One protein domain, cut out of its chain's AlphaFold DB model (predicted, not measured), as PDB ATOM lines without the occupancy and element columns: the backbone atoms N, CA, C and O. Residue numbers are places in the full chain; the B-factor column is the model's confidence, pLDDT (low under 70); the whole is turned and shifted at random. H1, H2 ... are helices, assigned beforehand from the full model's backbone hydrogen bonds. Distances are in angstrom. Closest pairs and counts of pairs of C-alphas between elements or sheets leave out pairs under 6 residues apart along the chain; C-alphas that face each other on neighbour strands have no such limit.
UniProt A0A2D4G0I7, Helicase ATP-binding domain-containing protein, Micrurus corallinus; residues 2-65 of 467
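Overview. This is residues 2 to 65 of the 467 residues of the protein "Helicase ATP-binding domain-containing protein" of Micrurus corallinus (UniProt A0A2D4G0I7). Two helical hairpins, H1 with H2 and H3 with H4, stand next to each other as a zigzag row of four helices, with each helix running opposite ways to the next. The two hairpins are only loosely joined to each other, through H2 and H3, and the longest axis runs across the helices from H1 to H4. The printed part has 64 residues with four named helices, H1 H2 H3 H4 along the chain, and no named strand; its class is all helix. The whole is compact, with a radius of gyration of the C-alphas of 12.1 A and spans of 33 by 24 by 17 A.

Along the chain. Find C-alpha 7 at (186.051, 247.192, 180.887); from there H1, the longest helix, runs 19.7 A through residues 7 to 20. H2 follows as residues 22 to 34, 18.5 A long, beginning at C-alpha 22 at (172.835, 233.632, 178.459). H3 is residues 41 to 51, 14.9 A. H4, residues 55 to 62, is 10.9 A long and ends at C-alpha 62 at (191.706, 221.152, 186.523).

Arrangement. Start at H1, which touches H2; their closest C-alphas, those of Ser 17 and Ser 25, are 4.8 A apart. This helical hairpin has a shallow tilt of 24 degrees, opposite ways. Next, H2 and H3 are close but not clearly touching: their closest C-alphas, Leu 33 and Trp 41, are 7.3 A apart. H3 and H4 form the other helical hairpin and touch, with the C-alphas of Gln 46 and Gly 58 closest at 5.5 A, at a shallow tilt of 21 degrees, opposite ways. H1 is apart from H3 and H4, and H2 is apart from H4. In H1, H2, H3 and H4 every O i to N i+4 pair is within hydrogen-bond range.

Size, cuts and confidence. The two C-alphas farthest apart, those of Asn 19 and Ala 65, are 34.7 A apart. The printed part has no cut. The links H1 to H2 and H3 to H4 are tight, the link H2 to H3 is short, and no link is long. Look at the B-factor column for low confidence: residue 2 and residues 62 to 65 are under 70, and the mean pLDDT of the printed part is 83.5.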
ATOM      1  N   LYS A   2     186.460 240.518 186.700       68.38
ATOM      2  CA  LYS A   2     186.482 241.898 186.153       68.38
ATOM      3  C   LYS A   2     187.870 242.407 185.746       68.38
ATOM      4  O   LYS A   2     187.960 243.158 184.789       68.38
ATOM      5  N   ASP A   3     188.922 241.954 186.423       78.88
ATOM      6  CA  ASP A   3     190.309 242.347 186.129       78.88
ATOM      7  C   ASP A   3     190.998 241.432 185.100       78.88
ATOM      8  O   ASP A   3     192.197 241.563 184.857       78.88
ATOM      9  N   CYS A   4     190.266 240.462 184.537       82.75
ATOM     10  CA  CYS A   4     190.770 239.511 183.541       82.75
ATOM     11  C   CYS A   4     190.421 239.911 182.102       82.75
ATOM     12  O   CYS A   4     191.003 239.361 181.175       82.75
ATOM     13  N   ILE A   5     189.473 240.826 181.910       87.44
ATOM     14  CA  ILE A   5     188.989 241.292 180.602       87.44
ATOM     15  C   ILE A   5     188.853 242.816 180.626       87.44
ATOM     16  O   ILE A   5     188.783 243.420 181.699       87.44
ATOM     17  N   LEU A   6     188.833 243.458 179.459       87.19
ATOM     18  CA  LEU A   6     188.743 244.914 179.383       87.19
ATOM     19  C   LEU A   6     187.362 245.404 179.839       87.19
ATOM     20  O   LEU A   6     186.341 244.746 179.648       87.19
ATOM     21  N   HIS A   7     187.307 246.617 180.396       85.69
ATOM     22  CA  HIS A   7     186.051 247.192 180.887       85.69
ATOM     23  C   HIS A   7     184.966 247.274 179.797       85.69
ATOM     24  O   HIS A   7     183.816 246.926 180.049       85.69
ATOM     25  N   GLN A   8     185.352 247.656 178.575       87.19
ATOM     26  CA  GLN A   8     184.452 247.744 177.419       87.19
ATOM     27  C   GLN A   8     183.924 246.373 176.975       87.19
ATOM     28  O   GLN A   8     182.749 246.245 176.645       87.19
ATOM     29  N   GLU A   9     184.764 245.333 177.019       89.94
ATOM     30  CA  GLU A   9     184.337 243.955 176.743       89.94
ATOM     31  C   GLU A   9     183.315 243.492 177.779       89.94
ATOM     32  O   GLU A   9     182.358 242.788 177.458       89.94
ATOM     33  N   TRP A  10     183.479 243.933 179.028       87.12
ATOM     34  CA  TRP A  10     182.559 243.564 180.088       87.12
ATOM     35  C   TRP A  10     181.181 244.217 179.941       87.12
ATOM     36  O   TRP A  10     180.154 243.562 180.141       87.12
ATOM     37  N   GLU A  11     181.137 245.479 179.512       89.19
ATOM     38  CA  GLU A  11     179.893 246.148 179.120       89.19
ATOM     39  C   GLU A  11     179.232 245.463 177.915       89.19
ATOM     40  O   GLU A  11     178.017 245.243 177.921       89.19
ATOM     41  N   GLU A  12     180.022 245.057 176.914       91.06
ATOM     42  CA  GLU A  12     179.532 244.335 175.736       91.06
ATOM     43  C   GLU A  12     178.896 242.990 176.122       91.06
ATOM     44  O   GLU A  12     177.782 242.688 175.688       91.06
ATOM     45  N   ILE A  13     179.542 242.206 176.992       89.94
ATOM     46  CA  ILE A  13     179.010 240.918 177.462       89.94
ATOM     47  C   ILE A  13     177.689 241.115 178.216       89.94
ATOM     48  O   ILE A  13     176.727 240.379 177.977       89.94
ATOM     49  N   HIS A  14     177.594 242.129 179.080       87.75
ATOM     50  CA  HIS A  14     176.342 242.453 179.770       87.75
ATOM     51  C   HIS A  14     175.232 242.881 178.805       87.75
ATOM     52  O   HIS A  14     174.070 242.503 178.992       87.75
ATOM     53  N   GLN A  15     175.573 243.634 177.761       90.12
ATOM     54  CA  GLN A  15     174.616 244.060 176.747       90.12
ATOM     55  C   GLN A  15     174.134 242.881 175.890       90.12
ATOM     56  O   GLN A  15     172.938 242.765 175.615       90.12
ATOM     57  N   ILE A  16     175.030 241.961 175.523       88.62
ATOM     58  CA  ILE A  16     174.683 240.712 174.831       88.62
ATOM     59  C   ILE A  16     173.800 239.839 175.722       88.62
ATOM     60  O   ILE A  16     172.793 239.327 175.244       88.62
ATOM     61  N   SER A  17     174.101 239.737 177.018       87.75
ATOM     62  CA  SER A  17     173.297 238.962 177.970       87.75
ATOM     63  C   SER A  17     171.842 239.439 178.027       87.75
ATOM     64  O   SER A  17     170.919 238.627 178.022       87.75
ATOM     65  N   ARG A  18     171.627 240.763 178.005       86.44
ATOM     66  CA  ARG A  18     170.285 241.369 178.007       86.44
ATOM     67  C   ARG A  18     169.529 241.183 176.692       86.44
ATOM     68  O   ARG A  18     168.315 241.024 176.727       86.44
ATOM     69  N   ASN A  19     170.227 241.225 175.557       85.06
ATOM     70  CA  ASN A  19     169.590 241.286 174.237       85.06
ATOM     71  C   ASN A  19     169.497 239.930 173.526       85.06
ATOM     72  O   ASN A  19     168.598 239.734 172.716       85.06
ATOM     73  N   LYS A  20     170.452 239.031 173.775       81.00
ATOM     74  CA  LYS A  20     170.625 237.753 173.065       81.00
ATOM     75  C   LYS A  20     170.639 236.536 173.994       81.00
ATOM     76  O   LYS A  20     170.742 235.418 173.514       81.00
ATOM     77  N   GLY A  21     170.530 236.730 175.307       81.75
ATOM     78  CA  GLY A  21     170.439 235.635 176.270       81.75
ATOM     79  C   GLY A  21     171.784 235.140 176.804       81.75
ATOM     80  O   GLY A  21     172.853 235.707 176.549       81.75
ATOM     81  N   ARG A  22     171.712 234.091 177.630       83.81
ATOM     82  CA  ARG A  22     172.835 233.632 178.459       83.81
ATOM     83  C   ARG A  22     173.907 232.952 177.621       83.81
ATOM     84  O   ARG A  22     175.072 233.328 177.761       83.81
ATOM     85  N   SER A  23     173.527 232.048 176.720       81.69
ATOM     86  CA  SER A  23     174.476 231.333 175.860       81.69
ATOM     87  C   SER A  23     175.312 232.278 174.986       81.69
ATOM     88  O   SER A  23     176.540 232.202 175.011       81.69
ATOM     89  N   ALA A  24     174.689 233.272 174.339       84.00
ATOM     90  CA  ALA A  24     175.404 234.301 173.573       84.00
ATOM     91  C   ALA A  24     176.432 235.073 174.420       84.00
ATOM     92  O   ALA A  24     177.559 235.330 173.989       84.00
ATOM     93  N   SER A  25     176.050 235.444 175.647       88.38
ATOM     94  CA  SER A  25     176.938 236.174 176.557       88.38
ATOM     95  C   SER A  25     178.088 235.318 177.086       88.38
ATOM     96  O   SER A  25     179.201 235.821 177.230       88.38
ATOM     97  N   ALA A  26     177.854 234.023 177.314       87.38
ATOM     98  CA  ALA A  26     178.887 233.081 177.729       87.38
ATOM     99  C   ALA A  26     179.904 232.836 176.605       87.38
ATOM    100  O   ALA A  26     181.107 232.868 176.860       87.38
ATOM    101  N   SER A  27     179.450 232.681 175.355       85.88
ATOM    102  CA  SER A  27     180.347 232.575 174.198       85.88
ATOM    103  C   SER A  27     181.237 233.811 174.055       85.88
ATOM    104  O   SER A  27     182.449 233.671 173.882       85.88
ATOM    105  N   LYS A  28     180.668 235.016 174.209       88.31
ATOM    106  CA  LYS A  28     181.445 236.265 174.184       88.31
ATOM    107  C   LYS A  28     182.448 236.346 175.340       88.31
ATOM    108  O   LYS A  28     183.583 236.762 175.135       88.31
ATOM    109  N   LEU A  29     182.053 235.934 176.545       90.38
ATOM    110  CA  LEU A  29     182.946 235.903 177.705       90.38
ATOM    111  C   LEU A  29     184.165 235.010 177.454       90.38
ATOM    112  O   LEU A  29     185.289 235.432 177.713       90.38
ATOM    113  N   VAL A  30     183.953 233.805 176.921       87.88
ATOM    114  CA  VAL A  30     185.042 232.879 176.587       87.88
ATOM    115  C   VAL A  30     185.942 233.464 175.491       87.88
ATOM    116  O   VAL A  30     187.161 233.413 175.628       87.88
ATOM    117  N   GLU A  31     185.373 234.090 174.454       87.81
ATOM    118  CA  GLU A  31     186.136 234.792 173.407       87.81
ATOM    119  C   GLU A  31     187.064 235.873 173.991       87.81
ATOM    120  O   GLU A  31     188.238 235.944 173.624       87.81
ATOM    121  N   CYS A  32     186.563 236.690 174.923       89.44
ATOM    122  CA  CYS A  32     187.355 237.721 175.596       89.44
ATOM    123  C   CYS A  32     188.441 237.120 176.501       89.44
ATOM    124  O   CYS A  32     189.572 237.601 176.500       89.44
ATOM    125  N   LEU A  33     188.143 236.035 177.226       88.56
ATOM    126  CA  LEU A  33     189.132 235.345 178.062       88.56
ATOM    127  C   LEU A  33     190.284 234.759 177.236       88.56
ATOM    128  O   LEU A  33     191.437 234.899 177.629       88.56
ATOM    129  N   TYR A  34     190.006 234.193 176.056       85.31
ATOM    130  CA  TYR A  34     191.050 233.707 175.143       85.31
ATOM    131  C   TYR A  34     191.980 234.813 174.626       85.31
ATOM    132  O   TYR A  34     193.115 234.529 174.252       85.31
ATOM    133  N   ARG A  35     191.510 236.065 174.593       87.75
ATOM    134  CA  ARG A  35     192.308 237.241 174.206       87.75
ATOM    135  C   ARG A  35     192.969 237.941 175.393       87.75
ATOM    136  O   ARG A  35     193.694 238.911 175.182       87.75
ATOM    137  N   SER A  36     192.714 237.480 176.618       88.25
ATOM    138  CA  SER A  36     193.257 238.086 177.829       88.25
ATOM    139  C   SER A  36     194.779 237.962 177.877       88.25
ATOM    140  O   SER A  36     195.340 236.883 177.700       88.25
ATOM    141  N   ASP A  37     195.443 239.071 178.190       85.69
ATOM    142  CA  ASP A  37     196.888 239.155 178.406       85.69
ATOM    143  C   ASP A  37     197.297 238.790 179.849       85.69
ATOM    144  O   ASP A  37     198.467 238.899 180.216       85.69
ATOM    145  N   LYS A  38     196.344 238.397 180.706       85.31
ATOM    146  CA  LYS A  38     196.572 238.177 182.140       85.31
ATOM    147  C   LYS A  38     196.888 236.718 182.450       85.31
ATOM    148  O   LYS A  38     195.979 235.905 182.532       85.31
ATOM    149  N   GLU A  39     198.138 236.391 182.767       83.81
ATOM    150  CA  GLU A  39     198.551 235.011 183.107       83.81
ATOM    151  C   GLU A  39     197.714 234.349 184.224       83.81
ATOM    152  O   GLU A  39     197.555 233.133 184.250       83.81
ATOM    153  N   TYR A  40     197.129 235.135 185.134       86.06
ATOM    154  CA  TYR A  40     196.301 234.640 186.239       86.06
ATOM    155  C   TYR A  40     194.814 234.426 185.886       86.06
ATOM    156  O   TYR A  40     194.037 234.000 186.752       86.06
ATOM    157  N   TRP A  41     194.375 234.726 184.655       88.00
ATOM    158  CA  TRP A  41     192.969 234.570 184.264       88.00
ATOM    159  C   TRP A  41     192.457 233.122 184.365       88.00
ATOM    160  O   TRP A  41     191.335 232.977 184.851       88.00
ATOM    161  N   PRO A  42     193.225 232.055 184.033       87.69
ATOM    162  CA  PRO A  42     192.733 230.675 184.116       87.69
ATOM    163  C   PRO A  42     192.322 230.287 185.538       87.69
ATOM    164  O   PRO A  42     191.225 229.781 185.763       87.69
ATOM    165  N   LYS A  43     193.165 230.616 186.525       85.44
ATOM    166  CA  LYS A  43     192.884 230.368 187.947       85.44
ATOM    167  C   LYS A  43     191.723 231.224 188.458       85.44
ATOM    168  O   LYS A  43     190.914 230.785 189.269       85.44
ATOM    169  N   THR A  44     191.608 232.454 187.959       87.75
ATOM    170  CA  THR A  44     190.493 233.345 188.313       87.75
ATOM    171  C   THR A  44     189.167 232.863 187.724       87.75
ATOM    172  O   THR A  44     188.133 232.980 188.381       87.75
ATOM    173  N   PHE A  45     189.185 232.318 186.507       89.44
ATOM    174  CA  PHE A  45     188.023 231.719 185.858       89.44
ATOM    175  C   PHE A  45     187.562 230.469 186.607       89.44
ATOM    176  O   PHE A  45     186.379 230.339 186.910       89.44
ATOM    177  N   GLN A  46     188.502 229.616 187.009       86.31
ATOM    178  CA  GLN A  46     188.224 228.451 187.839       86.31
ATOM    179  C   GLN A  46     187.555 228.824 189.170       86.31
ATOM    180  O   GLN A  46     186.493 228.301 189.501       86.31
ATOM    181  N   ASN A  47     188.134 229.770 189.915       85.12
ATOM    182  CA  ASN A  47     187.534 230.241 191.164       85.12
ATOM    183  C   ASN A  47     186.126 230.798 190.929       85.12
ATOM    184  O   ASN A  47     185.219 230.513 191.705       85.12
ATOM    185  N   ALA A  48     185.916 231.524 189.826       88.00
ATOM    186  CA  ALA A  48     184.600 232.032 189.464       88.00
ATOM    187  C   ALA A  48     183.590 230.912 189.151       88.00
ATOM    188  O   ALA A  48     182.420 231.052 189.501       88.00
ATOM    189  N   LEU A  49     184.013 229.793 188.546       87.94
ATOM    190  CA  LEU A  49     183.157 228.615 188.354       87.94
ATOM    191  C   LEU A  49     182.741 228.009 189.700       87.94
ATOM    192  O   LEU A  49     181.560 227.712 189.892       87.94
ATOM    193  N   TYR A  50     183.672 227.878 190.647       84.88
ATOM    194  CA  TYR A  50     183.370 227.371 191.988       84.88
ATOM    195  C   TYR A  50     182.460 228.322 192.783       84.88
ATOM    196  O   TYR A  50     181.466 227.873 193.356       84.88
ATOM    197  N   GLU A  51     182.721 229.632 192.748       87.38
ATOM    198  CA  GLU A  51     181.869 230.664 193.364       87.38
ATOM    199  C   GLU A  51     180.451 230.672 192.773       87.38
ATOM    200  O   GLU A  51     179.465 230.814 193.499       87.38
ATOM    201  N   ALA A  52     180.329 230.451 191.462       85.88
ATOM    202  CA  ALA A  52     179.053 230.347 190.760       85.88
ATOM    203  C   ALA A  52     178.368 228.972 190.907       85.88
ATOM    204  O   ALA A  52     177.323 228.747 190.297       85.88
ATOM    205  N   LYS A  53     178.910 228.060 191.729       85.38
ATOM    206  CA  LYS A  53     178.396 226.698 191.973       85.38
ATOM    207  C   LYS A  53     178.408 225.775 190.743       85.38
ATOM    208  O   LYS A  53     177.667 224.797 190.692       85.38
ATOM    209  N   HIS A  54     179.292 226.023 189.780       81.69
ATOM    210  CA  HIS A  54     179.531 225.159 188.619       81.69
ATOM    211  C   HIS A  54     180.668 224.158 188.877       81.69
ATOM    212  O   HIS A  54     181.655 224.115 188.144       81.69
ATOM    213  N   LYS A  55     180.525 223.336 189.927       77.69
ATOM    214  CA  LYS A  55     181.580 222.426 190.413       77.69
ATOM    215  C   LYS A  55     182.122 221.480 189.329       77.69
ATOM    216  O   LYS A  55     183.327 221.441 189.139       77.69
ATOM    217  N   THR A  56     181.252 220.816 188.566       74.19
ATOM    218  CA  THR A  56     181.650 219.873 187.501       74.19
ATOM    219  C   THR A  56     182.500 220.528 186.408       74.19
ATOM    220  O   THR A  56     183.431 219.919 185.898       74.19
ATOM    221  N   LEU A  57     182.203 221.781 186.048       79.94
ATOM    222  CA  LEU A  57     183.008 222.525 185.070       79.94
ATOM    223  C   LEU A  57     184.344 222.983 185.667       79.94
ATOM    224  O   LEU A  57     185.333 223.033 184.944       79.94
ATOM    225  N   GLY A  58     184.374 223.307 186.964       81.00
ATOM    226  CA  GLY A  58     185.609 223.609 187.689       81.00
ATOM    227  C   GLY A  58     186.554 222.405 187.753       81.00
ATOM    228  O   GLY A  58     187.729 222.553 187.441       81.00
ATOM    229  N   GLU A  59     186.020 221.219 188.053       78.88
ATOM    230  CA  GLU A  59     186.778 219.956 188.080       78.88
ATOM    231  C   GLU A  59     187.297 219.575 186.685       78.88
ATOM    232  O   GLU A  59     188.443 219.166 186.528       78.88
ATOM    233  N   LEU A  60     186.487 219.770 185.639       79.69
ATOM    234  CA  LEU A  60     186.914 219.529 184.259       79.69
ATOM    235  C   LEU A  60     188.042 220.482 183.817       79.69
ATOM    236  O   LEU A  60     188.866 220.126 182.977       79.69
ATOM    237  N   TRP A  61     188.075 221.700 184.366       81.69
ATOM    238  CA  TRP A  61     189.119 222.686 184.083       81.69
ATOM    239  C   TRP A  61     190.476 222.290 184.684       81.69
ATOM    240  O   TRP A  61     191.501 222.539 184.048       81.69
ATOM    241  N   ASP A  62     190.487 221.635 185.852       69.38
ATOM    242  CA  ASP A  62     191.706 221.152 186.523       69.38
ATOM    243  C   ASP A  62     192.494 220.152 185.662       69.38
ATOM    244  O   ASP A  62     193.720 220.211 185.593       69.38
ATOM    245  N   LEU A  63     191.794 219.291 184.920       59.06
ATOM    246  CA  LEU A  63     192.400 218.228 184.109       59.06
ATOM    247  C   LEU A  63     193.259 218.736 182.941       59.06
ATOM    248  O   LEU A  63     194.093 217.994 182.435       59.06
ATOM    249  N   LYS A  64     193.083 219.992 182.501       51.12
ATOM    250  CA  LYS A  64     193.944 220.605 181.471       51.12
ATOM    251  C   LYS A  64     195.273 221.134 182.013       51.12
ATOM    252  O   LYS A  64     196.120 221.522 181.213       51.12
ATOM    253  N   ALA A  65     195.440 221.228 183.332       41.34
ATOM    254  CA  ALA A  65     196.634 221.812 183.942       41.34
ATOM    255  C   ALA A  65     197.735 220.780 184.252       41.34
ATOM    256  O   ALA A  65     198.865 221.187 184.522       41.34
TER     257      ALA A  65